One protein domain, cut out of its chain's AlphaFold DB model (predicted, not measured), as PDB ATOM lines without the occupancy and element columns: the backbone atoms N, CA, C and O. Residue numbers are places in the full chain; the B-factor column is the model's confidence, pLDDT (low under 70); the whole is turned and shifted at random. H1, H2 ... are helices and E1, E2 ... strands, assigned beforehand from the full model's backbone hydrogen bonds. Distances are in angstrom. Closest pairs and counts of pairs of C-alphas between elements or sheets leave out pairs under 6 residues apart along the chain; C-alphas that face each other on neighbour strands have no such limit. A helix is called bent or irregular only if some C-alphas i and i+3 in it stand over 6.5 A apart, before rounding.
ATOM      1  N   LYS A 253     281.510 301.988 191.831       95.06
ATOM      2  CA  LYS A 253     282.629 302.933 191.913       95.06
ATOM      3  C   LYS A 253     283.899 302.267 192.428       95.06
ATOM      4  O   LYS A 253     283.861 301.164 192.970       95.06
ATOM      5  N   PHE A 254     285.015 302.973 192.306       94.44
ATOM      6  CA  PHE A 254     286.282 302.603 192.929       94.44
ATOM      7  C   PHE A 254     286.551 303.443 194.179       94.44
ATOM      8  O   PHE A 254     286.426 304.666 194.155       94.44
ATOM      9  N   CYS A 255     286.963 302.784 195.257       94.12
ATOM     10  CA  CYS A 255     287.517 303.397 196.460       94.12
ATOM     11  C   CYS A 255     288.954 302.881 196.600       94.12
ATOM     12  O   CYS A 255     289.172 301.770 197.081       94.12
ATOM     13  N   GLY A 256     289.926 303.644 196.093       94.06
ATOM     14  CA  GLY A 256     291.288 303.144 195.910       94.06
ATOM     15  C   GLY A 256     291.302 301.902 194.999       94.06
ATOM     16  O   GLY A 256     290.710 301.948 193.918       94.06
ATOM     17  N   PRO A 257     291.924 300.784 195.415       94.50
ATOM     18  CA  PRO A 257     291.879 299.531 194.671       94.50
ATOM     19  C   PRO A 257     290.576 298.742 194.878       94.50
ATOM     20  O   PRO A 257     290.306 297.796 194.143       94.50
ATOM     21  N   VAL A 258     289.746 299.099 195.862       94.62
ATOM     22  CA  VAL A 258     288.518 298.362 196.177       94.62
ATOM     23  C   VAL A 258     287.422 298.762 195.197       94.62
ATOM     24  O   VAL A 258     287.027 299.929 195.139       94.62
ATOM     25  N   MET A 259     286.870 297.794 194.464       95.06
ATOM     26  CA  MET A 259     285.651 298.044 193.699       95.06
ATOM     27  C   MET A 259     284.444 297.908 194.625       95.06
ATOM     28  O   MET A 259     284.248 296.868 195.257       95.06
ATOM     29  N   VAL A 260     283.625 298.951 194.688       94.88
ATOM     30  CA  VAL A 260     282.402 298.985 195.485       94.88
ATOM     31  C   VAL A 260     281.197 298.896 194.565       94.88
ATOM     32  O   VAL A 260     281.054 299.681 193.629       94.88
ATOM     33  N   ARG A 261     280.297 297.966 194.882       94.56
ATOM     34  CA  ARG A 261     278.950 297.891 194.322       94.56
ATOM     35  C   ARG A 261     277.937 298.151 195.428       94.56
ATOM     36  O   ARG A 261     277.915 297.422 196.416       94.56
ATOM     37  N   SER A 262     277.128 299.188 195.264       95.19
ATOM     38  CA  SER A 262     276.128 299.601 196.250       95.19
ATOM     39  C   SER A 262     274.760 299.039 195.907       95.19
ATOM     40  O   SER A 262     274.267 299.222 194.802       95.19
ATOM     41  N   GLU A 263     274.132 298.382 196.864       95.06
ATOM     42  CA  GLU A 263     272.808 297.790 196.726       95.06
ATOM     43  C   GLU A 263     271.859 298.408 197.745       95.06
ATOM     44  O   GLU A 263     272.246 299.216 198.591       95.06
ATOM     45  N   GLN A 264     270.591 298.011 197.692       93.12
ATOM     46  CA  GLN A 264     269.629 298.457 198.685       93.12
ATOM     47  C   GLN A 264     269.987 297.887 200.071       93.12
ATOM     48  O   GLN A 264     269.726 296.714 200.355       93.12
ATOM     49  N   ASN A 265     270.528 298.756 200.930       90.31
ATOM     50  CA  ASN A 265     270.918 298.523 202.329       90.31
ATOM     51  C   ASN A 265     272.211 297.708 202.552       90.31
ATOM     52  O   ASN A 265     272.503 297.342 203.688       90.31
ATOM     53  N   TYR A 266     272.996 297.418 201.512       93.62
ATOM     54  CA  TYR A 266     274.313 296.787 201.668       93.62
ATOM     55  C   TYR A 266     275.271 297.190 200.551       93.62
ATOM     56  O   TYR A 266     274.865 297.640 199.483       93.62
ATOM     57  N   HIS A 267     276.561 296.984 200.787       94.12
ATOM     58  CA  HIS A 267     277.614 297.212 199.809       94.12
ATOM     59  C   HIS A 267     278.467 295.957 199.653       94.12
ATOM     60  O   HIS A 267     278.733 295.235 200.616       94.12
ATOM     61  N   VAL A 268     278.923 295.716 198.427       93.62
ATOM     62  CA  VAL A 268     279.842 294.632 198.088       93.62
ATOM     63  C   VAL A 268     281.184 295.238 197.725       93.62
ATOM     64  O   VAL A 268     281.318 295.913 196.706       93.62
ATOM     65  N   LEU A 269     282.166 295.010 198.590       94.00
ATOM     66  CA  LEU A 269     283.520 295.524 198.469       94.00
ATOM     67  C   LEU A 269     284.399 294.403 197.963       94.00
ATOM     68  O   LEU A 269     284.514 293.364 198.609       94.00
ATOM     69  N   SER A 270     285.003 294.610 196.811       92.50
ATOM     70  CA  SER A 270     285.628 293.532 196.069       92.50
ATOM     71  C   SER A 270     287.108 293.861 195.836       92.50
ATOM     72  O   SER A 270     287.457 295.004 195.531       92.50
ATOM     73  N   LEU A 271     287.960 292.859 196.051       93.12
ATOM     74  CA  LEU A 271     289.416 292.825 195.859       93.12
ATOM     75  C   LEU A 271     289.783 291.465 195.235       93.12
ATOM     76  O   LEU A 271     288.991 290.521 195.330       93.12
ATOM     77  N   PRO A 272     290.978 291.289 194.644       88.31
ATOM     78  CA  PRO A 272     291.386 289.977 194.151       88.31
ATOM     79  C   PRO A 272     291.285 288.901 195.243       88.31
ATOM     80  O   PRO A 272     291.879 289.015 196.312       88.31
ATOM     81  N   ALA A 273     290.506 287.850 194.968       84.81
ATOM     82  CA  ALA A 273     290.210 286.747 195.897       84.81
ATOM     83  C   ALA A 273     289.497 287.129 197.218       84.81
ATOM     84  O   ALA A 273     289.425 286.301 198.130       84.81
ATOM     85  N   PHE A 274     288.906 288.322 197.315       88.88
ATOM     86  CA  PHE A 274     288.269 288.813 198.537       88.88
ATOM     87  C   PHE A 274     286.982 289.601 198.243       88.88
ATOM     88  O   PHE A 274     286.944 290.431 197.338       88.88
ATOM     89  N   VAL A 275     285.916 289.353 199.012       89.31
ATOM     90  CA  VAL A 275     284.647 290.097 198.923       89.31
ATOM     91  C   VAL A 275     284.130 290.342 200.322       89.31
ATOM     92  O   VAL A 275     283.739 289.410 201.007       89.31
ATOM     93  N   LYS A 276     284.030 291.596 200.734       90.44
ATOM     94  CA  LYS A 276     283.411 291.980 202.001       90.44
ATOM     95  C   LYS A 276     281.987 292.467 201.755       90.44
ATOM     96  O   LYS A 276     281.742 293.228 200.818       90.44
ATOM     97  N   LEU A 277     281.062 292.033 202.610       91.44
ATOM     98  CA  LEU A 277     279.716 292.597 202.675       91.44
ATOM     99  C   LEU A 277     279.698 293.624 203.801       91.44
ATOM    100  O   LEU A 277     280.030 293.319 204.948       91.44
ATOM    101  N   HIS A 278     279.349 294.854 203.456       90.69
ATOM    102  CA  HIS A 278     279.218 295.943 204.414       90.69
ATOM    103  C   HIS A 278     277.762 296.346 204.528       90.69
ATOM    104  O   HIS A 278     277.105 296.595 203.518       90.69
ATOM    105  N   PHE A 279     277.283 296.418 205.761       87.62
ATOM    106  CA  PHE A 279     275.940 296.868 206.083       87.62
ATOM    107  C   PHE A 279     276.090 298.182 206.836       87.62
ATOM    108  O   PHE A 279     276.660 298.204 207.925       87.62
ATOM    109  N   GLY A 280     275.641 299.274 206.224       86.19
ATOM    110  CA  GLY A 280     275.761 300.621 206.779       86.19
ATOM    111  C   GLY A 280     276.264 301.649 205.770       86.19
ATOM    112  O   GLY A 280     276.498 301.301 204.610       86.19
ATOM    113  N   PRO A 281     276.447 302.905 206.214       88.25
ATOM    114  CA  PRO A 281     276.887 303.998 205.358       88.25
ATOM    115  C   PRO A 281     278.247 303.713 204.718       88.25
ATOM    116  O   PRO A 281     279.154 303.149 205.345       88.25
ATOM    117  N   LEU A 282     278.391 304.114 203.459       88.88
ATOM    118  CA  LEU A 282     279.591 303.877 202.662       88.88
ATOM    119  C   LEU A 282     280.723 304.847 203.022       88.88
ATOM    120  O   LEU A 282     281.894 304.539 202.827       88.88
ATOM    121  N   GLU A 283     280.377 305.999 203.583       89.00
ATOM    122  CA  GLU A 283     281.286 307.057 204.029       89.00
ATOM    123  C   GLU A 283     282.184 306.597 205.184       89.00
ATOM    124  O   GLU A 283     283.265 307.142 205.392       89.00
ATOM    125  N   LEU A 284     281.755 305.567 205.919       86.00
ATOM    126  CA  LEU A 284     282.525 304.955 207.001       86.00
ATOM    127  C   LEU A 284     283.597 303.982 206.490       86.00
ATOM    128  O   LEU A 284     284.434 303.520 207.264       86.00
ATOM    129  N   ILE A 285     283.578 303.643 205.200       88.12
ATOM    130  CA  ILE A 285     284.507 302.678 204.622       88.12
ATOM    131  C   ILE A 285     285.789 303.390 204.200       88.12
ATOM    132  O   ILE A 285     285.817 304.134 203.220       88.12
ATOM    133  N   LYS A 286     286.888 303.053 204.875       91.88
ATOM    134  CA  LYS A 286     288.244 303.325 204.391       91.88
ATOM    135  C   LYS A 286     288.747 302.113 203.631       91.88
ATOM    136  O   LYS A 286     288.765 300.999 204.153       91.88
ATOM    137  N   TRP A 287     289.144 302.308 202.380       92.88
ATOM    138  CA  TRP A 287     289.584 301.195 201.541       92.88
ATOM    139  C   TRP A 287     290.882 300.561 202.053       92.88
ATOM    140  O   TRP A 287     291.079 299.364 201.859       92.88
ATOM    141  N   GLN A 288     291.732 301.328 202.742       94.06
ATOM    142  CA  GLN A 288     292.964 300.841 203.364       94.06
ATOM    143  C   GLN A 288     292.654 299.776 204.418       94.06
ATOM    144  O   GLN A 288     293.243 298.700 204.384       94.06
ATOM    145  N   ASP A 289     291.661 300.027 205.274       93.19
ATOM    146  CA  ASP A 289     291.218 299.078 206.301       93.19
ATOM    147  C   ASP A 289     290.657 297.799 205.656       93.19
ATOM    148  O   ASP A 289     290.866 296.688 206.144       93.19
ATOM    149  N   VAL A 290     289.959 297.934 204.520       92.56
ATOM    150  CA  VAL A 290     289.444 296.792 203.745       92.56
ATOM    151  C   VAL A 290     290.589 295.973 203.152       92.56
ATOM    152  O   VAL A 290     290.559 294.745 203.230       92.56
ATOM    153  N   LEU A 291     291.598 296.631 202.583       93.44
ATOM    154  CA  LEU A 291     292.781 295.988 202.020       93.44
ATOM    155  C   LEU A 291     293.611 295.290 203.106       93.44
ATOM    156  O   LEU A 291     293.987 294.132 202.934       93.44
ATOM    157  N   GLU A 292     293.847 295.939 204.245       94.06
ATOM    158  CA  GLU A 292     294.538 295.344 205.393       94.06
ATOM    159  C   GLU A 292     293.775 294.128 205.936       94.06
ATOM    160  O   GLU A 292     294.352 293.054 206.139       94.06
ATOM    161  N   GLN A 293     292.456 294.249 206.096       91.31
ATOM    162  CA  GLN A 293     291.608 293.129 206.486       91.31
ATOM    163  C   GLN A 293     291.714 291.970 205.486       91.31
ATOM    164  O   GLN A 293     291.852 290.812 205.890       91.31
ATOM    165  N   ALA A 294     291.702 292.263 204.186       91.00
ATOM    166  CA  ALA A 294     291.842 291.259 203.144       91.00
ATOM    167  C   ALA A 294     293.208 290.556 203.203       91.00
ATOM    168  O   ALA A 294     293.268 289.321 203.142       91.00
ATOM    169  N   ARG A 295     294.297 291.308 203.408       91.75
ATOM    170  CA  ARG A 295     295.656 290.775 203.601       91.75
ATOM    171  C   ARG A 295     295.740 289.835 204.810       91.75
ATOM    172  O   ARG A 295     296.394 288.797 204.725       91.75
ATOM    173  N   ASN A 296     295.031 290.147 205.893       90.00
ATOM    174  CA  ASN A 296     295.031 289.355 207.126       90.00
ATOM    175  C   ASN A 296     294.143 288.098 207.058       90.00
ATOM    176  O   ASN A 296     294.496 287.050 207.607       90.00
ATOM    177  N   GLU A 297     292.988 288.172 206.393       84.69
ATOM    178  CA  GLU A 297     292.009 287.079 206.377       84.69
ATOM    179  C   GLU A 297     292.213 286.071 205.249       84.69
ATOM    180  O   GLU A 297     292.004 284.868 205.444       84.69
ATOM    181  N   THR A 298     292.631 286.521 204.068       79.81
ATOM    182  CA  THR A 298     292.666 285.645 202.890       79.81
ATOM    183  C   THR A 298     293.676 284.501 203.036       79.81
ATOM    184  O   THR A 298     293.296 283.364 202.752       79.81
ATOM    185  N   PRO A 299     294.901 284.695 203.573       77.75
ATOM    186  CA  PRO A 299     295.820 283.585 203.841       77.75
ATOM    187  C   PRO A 299     295.237 282.519 204.780       77.75
ATOM    188  O   PRO A 299     295.501 281.333 204.589       77.75
ATOM    189  N   ARG A 300     294.398 282.914 205.751       72.56
ATOM    190  CA  ARG A 300     293.749 281.985 206.695       72.56
ATOM    191  C   ARG A 300     292.678 281.129 206.017       72.56
ATOM    192  O   ARG A 300     292.489 279.977 206.392       72.56
ATOM    193  N   ARG A 301     291.986 281.682 205.013       67.50
ATOM    194  CA  ARG A 301     290.891 281.009 204.291       67.50
ATOM    195  C   ARG A 301     291.323 280.344 202.978       67.50
ATOM    196  O   ARG A 301     290.609 279.481 202.474       67.50
ATOM    197  N   ALA A 302     292.516 280.658 202.467       59.78
ATOM    198  CA  ALA A 302     293.085 280.138 201.216       59.78
ATOM    199  C   ALA A 302     293.350 278.615 201.192       59.78
ATOM    200  O   ALA A 302     293.840 278.087 200.187       59.78
ATOM    201  N   ALA A 303     293.011 277.891 202.266       53.84
ATOM    202  CA  ALA A 303     292.990 276.433 202.287       53.84
ATOM    203  C   ALA A 303     292.000 275.852 201.259       53.84
ATOM    204  O   ALA A 303     292.268 274.787 200.698       53.84
ATOM    205  N   GLN A 304     290.907 276.563 200.953       54.41
ATOM    206  CA  GLN A 304     289.923 276.134 199.963       54.41
ATOM    207  C   GLN A 304     290.084 276.907 198.635       54.41
ATOM    208  O   GLN A 304     290.108 278.143 198.629       54.41
ATOM    209  N   PRO A 305     290.234 276.212 197.488       49.56
ATOM    210  CA  PRO A 305     290.154 276.853 196.177       49.56
ATOM    211  C   PRO A 305     288.784 277.532 196.016       49.56
ATOM    212  O   PRO A 305     287.793 277.077 196.576       49.56
ATOM    213  N   ASP A 306     288.758 278.668 195.320       51.81
ATOM    214  CA  ASP A 306     287.549 279.458 195.021       51.81
ATOM    215  C   ASP A 306     286.773 280.041 196.212       51.81
ATOM    216  O   ASP A 306     285.723 280.661 196.034       51.81
ATOM    217  N   THR A 307     287.308 279.928 197.430       52.00
ATOM    218  CA  THR A 307     286.696 280.567 198.596       52.00
ATOM    219  C   THR A 307     287.100 282.024 198.644       52.00
ATOM    220  O   THR A 307     288.226 282.381 198.982       52.00
ATOM    221  N   VAL A 308     286.150 282.873 198.289       58.53
ATOM    222  CA  VAL A 308     286.253 284.299 198.529       58.53
ATOM    223  C   VAL A 308     285.990 284.536 200.012       58.53
ATOM    224  O   VAL A 308     284.966 284.108 200.547       58.53
ATOM    225  N   ALA A 309     286.939 285.168 200.698       59.62
ATOM    226  CA  ALA A 309     286.756 285.513 202.098       59.62
ATOM    227  C   ALA A 309     285.632 286.545 202.209       59.62
ATOM    228  O   ALA A 309     285.792 287.656 201.710       59.62
ATOM    229  N   VAL A 310     284.520 286.156 202.846       59.19
ATOM    230  CA  VAL A 310     283.421 287.065 203.183       59.19
ATOM    231  C   VAL A 310     283.424 287.401 204.657       59.19
ATOM    232  O   VAL A 310     283.460 286.515 205.518       59.19
ATOM    233  N   ILE A 311     283.423 288.702 204.921       60.91
ATOM    234  CA  ILE A 311     283.447 289.281 206.253       60.91
ATOM    235  C   ILE A 311     282.359 290.338 206.327       60.91
ATOM    236  O   ILE A 311     282.087 291.023 205.339       60.91
ATOM    237  N   MET A 312     281.756 290.460 207.502       63.53
ATOM    238  CA  MET A 312     280.881 291.566 207.833       63.53
ATOM    239  C   MET A 312     281.713 292.782 208.239       63.53
ATOM    240  O   MET A 312     282.541 292.700 209.144       63.53
ATOM    241  N   GLY A 313     281.481 293.920 207.591       58.62
ATOM    242  CA  GLY A 313     281.736 295.214 208.218       58.62
ATOM    243  C   GLY A 313     280.481 295.634 208.969       58.62
ATOM    244  O   GLY A 313     279.458 295.848 208.324       58.62
ATOM    245  N   SER A 314     280.530 295.704 210.297       53.62
ATOM    246  CA  SER A 314     279.507 296.411 211.065       53.62
ATOM    247  C   SER A 314     280.022 297.824 211.333       53.62
ATOM    248  O   SER A 314     281.106 297.977 211.899       53.62
ATOM    249  N   GLY A 315     279.251 298.849 210.962       56.31
ATOM    250  CA  GLY A 315     279.250 300.081 211.760       56.31
ATOM    251  C   GLY A 315     278.864 299.745 213.206       56.31
ATOM    252  O   GLY A 315     278.374 298.639 213.450       56.31
ATOM    253  N   ASP A 316     279.116 300.637 214.163       54.44
ATOM    254  CA  ASP A 316     278.729 300.396 215.558       54.44
ATOM    255  C   ASP A 316     277.250 299.949 215.608       54.44
ATOM    256  O   ASP A 316     276.381 300.671 215.114       54.44
ATOM    257  N   PRO A 317     276.935 298.745 216.126       52.88
ATOM    258  CA  PRO A 317     275.558 298.269 216.231       52.88
ATOM    259  C   PRO A 317     274.642 299.237 216.990       52.88
ATOM    260  O   PRO A 317     273.430 299.182 216.794       52.88
ATOM    261  N   ALA A 318     275.205 300.105 217.840       55.62
ATOM    262  CA  ALA A 318     274.471 301.134 218.570       55.62
ATOM    263  C   ALA A 318     273.956 302.283 217.679       55.62
ATOM    264  O   ALA A 318     272.982 302.930 218.055       55.62
ATOM    265  N   ASP A 319     274.554 302.500 216.502       53.53
ATOM    266  CA  ASP A 319     274.133 303.529 215.537       53.53
ATOM    267  C   ASP A 319     273.022 303.039 214.591       53.53
ATOM    268  O   ASP A 319     272.448 303.823 213.831       53.53
ATOM    269  N   PHE A 320     272.690 301.745 214.630       57.91
ATOM    270  CA  PHE A 320     271.553 301.204 213.899       57.91
ATOM    271  C   PHE A 320     270.293 301.263 214.762       57.91
ATOM    272  O   PHE A 320     270.055 300.390 215.595       57.91
ATOM    273  N   ASP A 321     269.385 302.179 214.436       57.66
ATOM    274  CA  ASP A 321     267.978 302.170 214.887       57.66
ATOM    275  C   ASP A 321     267.175 300.954 214.330       57.66
ATOM    276  O   ASP A 321     265.951 300.931 214.236       57.66
ATOM    277  N   GLU A 322     267.861 299.913 213.846       62.91
ATOM    278  CA  GLU A 322     267.540 299.336 212.542       62.91
ATOM    279  C   GLU A 322     267.802 297.823 212.449       62.91
ATOM    280  O   GLU A 322     268.235 297.292 211.424       62.91
ATOM    281  N   ALA A 323     267.447 297.072 213.491       70.44
ATOM    282  CA  ALA A 323     267.349 295.610 213.407       70.44
ATOM    283  C   ALA A 323     266.606 295.139 212.137       70.44
ATOM    284  O   ALA A 323     267.001 294.199 211.443       70.44
ATOM    285  N   THR A 324     265.548 295.871 211.793       77.69
ATOM    286  CA  THR A 324     264.756 295.684 210.578       77.69
ATOM    287  C   THR A 324     265.556 295.933 209.296       77.69
ATOM    288  O   THR A 324     265.365 295.204 208.322       77.69
ATOM    289  N   SER A 325     266.449 296.921 209.253       80.50
ATOM    290  CA  SER A 325     267.191 297.255 208.030       80.50
ATOM    291  C   SER A 325     268.383 296.345 207.794       80.50
ATOM    292  O   SER A 325     268.585 295.942 206.650       80.50
ATOM    293  N   LEU A 326     269.086 295.897 208.842       82.50
ATOM    294  CA  LEU A 326     270.081 294.829 208.686       82.50
ATOM    295  C   LEU A 326     269.419 293.535 208.196       82.50
ATOM    296  O   LEU A 326     269.920 292.895 207.271       82.50
ATOM    297  N   ARG A 327     268.253 293.174 208.751       84.69
ATOM    298  CA  ARG A 327     267.475 292.018 208.286       84.69
ATOM    299  C   ARG A 327     267.109 292.136 206.806       84.69
ATOM    300  O   ARG A 327     267.388 291.217 206.041       84.69
ATOM    301  N   ARG A 328     266.564 293.281 206.380       88.94
ATOM    302  CA  ARG A 328     266.260 293.547 204.962       88.94
ATOM    303  C   ARG A 328     267.505 293.486 204.083       88.94
ATOM    304  O   ARG A 328     267.438 292.988 202.965       88.94
ATOM    305  N   ALA A 329     268.637 293.990 204.563       90.31
ATOM    306  CA  ALA A 329     269.886 293.955 203.818       90.31
ATOM    307  C   ALA A 329     270.393 292.520 203.609       90.31
ATOM    308  O   ALA A 329     270.787 292.164 202.501       90.31
ATOM    309  N   ILE A 330     270.311 291.682 204.646       89.94
ATOM    310  CA  ILE A 330     270.601 290.245 204.572       89.94
ATOM    311  C   ILE A 330     269.653 289.562 203.570       89.94
ATOM    312  O   ILE A 330     270.121 288.879 202.661       89.94
ATOM    313  N   GLU A 331     268.345 289.819 203.656       92.50
ATOM    314  CA  GLU A 331     267.336 289.277 202.728       92.50
ATOM    315  C   GLU A 331     267.558 289.718 201.271       92.50
ATOM    316  O   GLU A 331     267.245 288.978 200.332       92.50
ATOM    317  N   ASN A 332     268.058 290.935 201.050       94.06
ATOM    318  CA  ASN A 332     268.421 291.419 199.720       94.06
ATOM    319  C   ASN A 332     269.693 290.723 199.213       94.06
ATOM    320  O   ASN A 332     269.704 290.218 198.092       94.06
ATOM    321  N   ALA A 333     270.727 290.614 200.050       91.88
ATOM    322  CA  ALA A 333     271.990 289.974 199.692       91.88
ATOM    323  C   ALA A 333     271.855 288.451 199.449       91.88
ATOM    324  O   ALA A 333     272.585 287.881 198.638       91.88
ATOM    325  N   GLU A 334     270.884 287.774 200.069       93.69
ATOM    326  CA  GLU A 334     270.526 286.376 199.751       93.69
ATOM    327  C   GLU A 334     270.019 286.189 198.322       93.69
ATOM    328  O   GLU A 334     270.182 285.121 197.729       93.69
ATOM    329  N   ARG A 335     269.400 287.234 197.769       94.12
ATOM    330  CA  ARG A 335     268.859 287.268 196.408       94.12
ATOM    331  C   ARG A 335     269.817 287.934 195.424       94.12
ATOM    332  O   ARG A 335     269.461 288.106 194.260       94.12
ATOM    333  N   ASP A 336     271.028 288.283 195.863       92.25
ATOM    334  CA  ASP A 336     272.036 288.918 195.020       92.25
ATOM    335  C   ASP A 336     272.340 288.046 193.798       92.25
ATOM    336  O   ASP A 336     272.484 286.831 193.957       92.25
ATOM    337  N   PRO A 337     272.485 288.601 192.583       88.06
ATOM    338  CA  PRO A 337     272.816 287.802 191.404       88.06
ATOM    339  C   PRO A 337     274.204 287.141 191.486       88.06
ATOM    340  O   PRO A 337     274.417 286.095 190.869       88.06
ATOM    341  N   CYS A 338     275.134 287.675 192.284       85.56
ATOM    342  CA  CYS A 338     276.467 287.113 192.470       85.56
ATOM    343  C   CYS A 338     276.455 285.948 193.476       85.56
ATOM    344  O   CYS A 338     276.178 286.125 194.662       85.56
ATOM    345  N   GLN A 339     276.820 284.742 193.022       85.25
ATOM    346  CA  GLN A 339     276.868 283.551 193.883       85.25
ATOM    347  C   GLN A 339     277.790 283.734 195.091       85.25
ATOM    348  O   GLN A 339     277.445 283.312 196.192       85.25
ATOM    349  N   THR A 340     278.935 284.390 194.905       83.50
ATOM    350  CA  THR A 340     279.887 284.680 195.981       83.50
ATOM    351  C   THR A 340     279.258 285.502 197.103       83.50
ATOM    352  O   THR A 340     279.507 285.227 198.274       83.50
ATOM    353  N   VAL A 341     278.407 286.471 196.759       87.81
ATOM    354  CA  VAL A 341     277.694 287.297 197.742       87.81
ATOM    355  C   VAL A 341     276.703 286.444 198.521       87.81
ATOM    356  O   VAL A 341     276.741 286.451 199.748       87.81
ATOM    357  N   ARG A 342     275.901 285.623 197.831       89.56
ATOM    358  CA  ARG A 342     274.946 284.709 198.480       89.56
ATOM    359  C   ARG A 342     275.631 283.735 199.444       89.56
ATOM    360  O   ARG A 342     275.165 283.545 200.564       89.56
ATOM    361  N   LEU A 343     276.761 283.146 199.039       84.62
ATOM    362  CA  LEU A 343     277.576 282.290 199.914       84.62
ATOM    363  C   LEU A 343     278.097 283.062 201.131       84.62
ATOM    364  O   LEU A 343     278.081 282.553 202.250       84.62
ATOM    365  N   GLY A 344     278.506 284.308 200.913       83.69
ATOM    366  CA  GLY A 344     278.931 285.221 201.957       83.69
ATOM    367  C   GLY A 344     277.887 285.479 203.034       83.69
ATOM    368  O   GLY A 344     278.202 285.452 204.224       83.69
ATOM    369  N   VAL A 345     276.632 285.664 202.627       87.94
ATOM    370  CA  VAL A 345     275.518 285.865 203.559       87.94
ATOM    371  C   VAL A 345     275.285 284.638 204.442       87.94
ATOM    372  O   VAL A 345     275.024 284.787 205.634       87.94
ATOM    373  N   ASN A 346     275.441 283.423 203.912       85.75
ATOM    374  CA  ASN A 346     275.298 282.203 204.716       85.75
ATOM    375  C   ASN A 346     276.351 282.129 205.833       85.75
ATOM    376  O   ASN A 346     276.007 281.841 206.977       85.75
ATOM    377  N   ILE A 347     277.608 282.473 205.527       82.44
ATOM    378  CA  ILE A 347     278.690 282.540 206.524       82.44
ATOM    379  C   ILE A 347     278.341 283.549 207.624       82.44
ATOM    380  O   ILE A 347     278.520 283.278 208.810       82.44
ATOM    381  N   ILE A 348     277.806 284.703 207.230       82.12
ATOM    382  CA  ILE A 348     277.381 285.758 208.150       82.12
ATOM    383  C   ILE A 348     276.258 285.278 209.080       82.12
ATOM    384  O   ILE A 348     276.337 285.466 210.294       82.12
ATOM    385  N   LYS A 349     275.237 284.605 208.539       84.25
ATOM    386  CA  LYS A 349     274.157 284.016 209.344       84.25
ATOM    387  C   LYS A 349     274.691 283.007 210.357       84.25
ATOM    388  O   LYS A 349     274.289 283.038 211.517       84.25
ATOM    389  N   GLU A 350     275.611 282.135 209.948       82.69
ATOM    390  CA  GLU A 350     276.236 281.170 210.857       82.69
ATOM    391  C   GLU A 350     277.007 281.855 211.992       82.69
ATOM    392  O   GLU A 350     276.924 281.419 213.141       82.69
ATOM    393  N   GLN A 351     277.735 282.935 211.693       79.56
ATOM    394  CA  GLN A 351     278.454 283.717 212.700       79.56
ATOM    395  C   GLN A 351     277.496 284.327 213.731       79.56
ATOM    396  O   GLN A 351     277.736 284.176 214.931       79.56
ATOM    397  N   PHE A 352     276.379 284.916 213.288       77.06
ATOM    398  CA  PHE A 352     275.343 285.425 214.194       77.06
ATOM    399  C   PHE A 352     274.749 284.330 215.080       77.06
ATOM    400  O   PHE A 352     274.618 284.516 216.292       77.06
ATOM    401  N   MET A 353     274.425 283.168 214.506       78.81
ATOM    402  CA  MET A 353     273.870 282.044 215.266       78.81
ATOM    403  C   MET A 353     274.845 281.554 216.347       78.81
ATOM    404  O   MET A 353     274.431 281.302 217.478       78.81
ATOM    405  N   ARG A 354     276.150 281.478 216.042       78.69
ATOM    406  CA  ARG A 354     277.181 281.071 217.016       78.69
ATOM    407  C   ARG A 354     277.353 282.078 218.151       78.69
ATOM    408  O   ARG A 354     277.439 281.666 219.304       78.69
ATOM    409  N   GLN A 355     277.381 283.375 217.839       75.38
ATOM    410  CA  GLN A 355     277.491 284.434 218.851       75.38
ATOM    411  C   GLN A 355     276.288 284.433 219.802       75.38
ATOM    412  O   GLN A 355     276.441 284.606 221.008       75.38
ATOM    413  N   SER A 356     275.102 284.153 219.268       71.19
ATOM    414  CA  SER A 356     273.851 284.145 220.031       71.19
ATOM    415  C   SER A 356     273.720 282.937 220.953       71.19
ATOM    416  O   SER A 356     273.198 283.067 222.055       71.19
ATOM    417  N   GLY A 357     274.243 281.775 220.543       66.56
ATOM    418  CA  GLY A 357     274.252 280.561 221.367       66.56
ATOM    419  C   GLY A 357     275.238 280.598 222.544       66.56
ATOM    420  O   GLY A 357     275.125 279.784 223.454       66.56
ATOM    421  N   HIS A 358     276.204 281.522 222.557       59.41
ATOM    422  CA  HIS A 358     277.115 281.715 223.700       59.41
ATOM    423  C   HIS A 358     276.542 282.634 224.788       59.41
ATOM    424  O   HIS A 358     277.083 282.692 225.890       59.41
ATOM    425  N   ILE A 359     275.433 283.320 224.511       56.62
ATOM    426  CA  ILE A 359     274.719 284.139 225.487       56.62
ATOM    427  C   ILE A 359     273.513 283.311 225.938       56.62
ATOM    428  O   ILE A 359     272.498 283.267 225.248       56.62
ATOM    429  N   SER A 360     273.617 282.638 227.089       47.69
ATOM    430  CA  SER A 360     272.658 281.645 227.623       47.69
ATOM    431  C   SER A 360     271.251 282.174 227.990       47.69
ATOM    432  O   SER A 360     270.527 281.558 228.767       47.69
ATOM    433  N   GLY A 361     270.826 283.290 227.392       54.16
ATOM    434  CA  GLY A 361     269.459 283.820 227.407       54.16
ATOM    435  C   GLY A 361     269.035 284.520 226.102       54.16
ATOM    436  O   GLY A 361     267.925 285.037 226.034       54.16
ATOM    437  N   ALA A 362     269.882 284.547 225.060       48.53
ATOM    438  CA  ALA A 362     269.631 285.261 223.798       48.53
ATOM    439  C   ALA A 362     269.066 284.378 222.666       48.53
ATOM    440  O   ALA A 362     268.746 284.892 221.588       48.53
ATOM    441  N   GLU A 363     268.895 283.069 222.895       46.59
ATOM    442  CA  GLU A 363     268.336 282.140 221.898       46.59
ATOM    443  C   GLU A 363     266.934 282.555 221.422       46.59
ATOM    444  O   GLU A 363     266.620 282.416 220.238       46.59
ATOM    445  N   GLN A 364     266.107 283.140 222.300       50.41
ATOM    446  CA  GLN A 364     264.793 283.661 221.906       50.41
ATOM    447  C   GLN A 364     264.897 284.902 221.014       50.41
ATOM    448  O   GLN A 364     264.116 285.039 220.074       50.41
ATOM    449  N   THR A 365     265.867 285.786 221.248       51.53
ATOM    450  CA  THR A 365     265.968 287.057 220.522       51.53
ATOM    451  C   THR A 365     266.479 286.849 219.105       51.53
ATOM    452  O   THR A 365     265.907 287.418 218.183       51.53
ATOM    453  N   VAL A 366     267.486 285.992 218.901       48.06
ATOM    454  CA  VAL A 366     268.097 285.788 217.572       48.06
ATOM    455  C   VAL A 366     267.298 284.837 216.688       48.06
ATOM    456  O   VAL A 366     267.172 285.080 215.487       48.06
ATOM    457  N   SER A 367     266.654 283.817 217.268       50.59
ATOM    458  CA  SER A 367     265.686 282.989 216.538       50.59
ATOM    459  C   SER A 367     264.502 283.829 216.033       50.59
ATOM    460  O   SER A 367     264.118 283.737 214.865       50.59
ATOM    461  N   LYS A 368     263.998 284.751 216.863       53.34
ATOM    462  CA  LYS A 368     262.975 285.736 216.479       53.34
ATOM    463  C   LYS A 368     263.489 286.735 215.430       53.34
ATOM    464  O   LYS A 368     262.770 287.091 214.491       53.34
ATOM    465  N   TRP A 369     264.762 287.117 215.520       50.91
ATOM    466  CA  TRP A 369     265.434 288.032 214.589       50.91
ATOM    467  C   TRP A 369     265.644 287.463 213.189       50.91
ATOM    468  O   TRP A 369     265.443 288.174 212.213       50.91
ATOM    469  N   LEU A 370     266.038 286.194 213.075       50.41
ATOM    470  CA  LEU A 370     266.322 285.565 211.782       50.41
ATOM    471  C   LEU A 370     265.082 284.893 211.188       50.41
ATOM    472  O   LEU A 370     264.848 284.993 209.986       50.41
ATOM    473  N   TYR A 371     264.240 284.277 212.019       55.41
ATOM    474  CA  TYR A 371     263.122 283.447 211.555       55.41
ATOM    475  C   TYR A 371     261.738 284.047 211.807       55.41
ATOM    476  O   TYR A 371     260.750 283.464 211.374       55.41
ATOM    477  N   GLY A 372     261.646 285.204 212.474       45.50
ATOM    478  CA  GLY A 372     260.381 285.938 212.618       45.50
ATOM    479  C   GLY A 372     259.310 285.195 213.422       45.50
ATOM    480  O   GLY A 372     258.133 285.481 213.238       45.50
TER     481      GLY A 372
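This is residues 253 to 372 of the 373 residues of a protein of Planctomycetes bacterium (UniProt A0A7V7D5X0). A strongly twisted sheet of five strands has H1 over one face and H2 and H3 over the other, making three layers. H4 folds back from the end of H3, beyond the sheet, at the far end from E1. The printed part has 120 residues, with four named helices and five named strands in the order E1 E2 E3 E4 H1 E5 H2 H3 H4. The sheet runs E1 E2 E3 E4 E5 and is mixed, as is the class, helices and strands. The whole is compact, with a radius of gyration of the C-alphas of 14.6 A and spans of 41 by 32 by 26 A.

E1, residues 253 to 255, E2, residues 258 to 263, E3, residues 266 to 271, and E4, residues 274 to 279, form a meander of three hairpins, each strand the antiparallel neighbour of the one before. Within hydrogen-bond range are N 255 and O 258 of E1 and E2, 2.9 A, N 261 and O 268 of E2 and E3, 2.9 A, and N 269 and O 276 of E3 and E4, 2.9 A. H1, residues 287 to 301, is on the sheet at a height of 8.4 A, slantwise to E4 at 54 degrees on the local plane; the closest C-alphas of H1 and E4, those of Ala 294 and Phe 274, are 6.3 A apart. E5, residues 312 to 314, is parallel to E4, with N 313 and O 277 3.1 A apart. E4, H1 and E5 make a strand-helix-strand unit, two parallel neighbour strands with a helix between, and its crossover is left-handed. H2, residues 323 to 333, is on the opposite face from H1, over E3 at a height of 7.5 A; their closest C-alphas, Ala 329 and Tyr 266, are 5.7 A apart. H3, residues 339 to 357, on the same face as H2, touches it with residues 341 to 345 alone, in a helical hairpin at a shallow tilt of 34 degrees, only just short of steep; the closest C-alphas, Ala 333 and Arg 342, are 6.2 A apart. H4, residues 363 to 371, is not on the sheet and touches H3 at a shallow tilt of 19 degrees, opposite ways, with residues 353 to 357 of H3 alone; the closest C-alphas, Gly 357 and Glu 363, are 6.1 A apart. In H2, H3 and H4 every O i to N i+4 pair is within hydrogen-bond range, in H1 9 of 11.

E1 begins at C-alpha 253, (282.629, 302.933, 191.913). E2, E3 and E4 are 15.7, 16.7 and 16.5 A long. H1 is 20.4 A long and only just irregular, with C-alphas 296 and 299 6.7 A apart. H2 is 15.5 A and H3 27.8 A long. H4 ends at C-alpha 371, (263.122, 283.447, 211.555).

The two C-alphas farthest apart, those of Gly 256 and Gly 361, are 42.9 A apart. The printed part has no cut, and no link is long. Mean pLDDT of the printed part is 77.7; residues 301 to 322 and 357 to 372 are under 70.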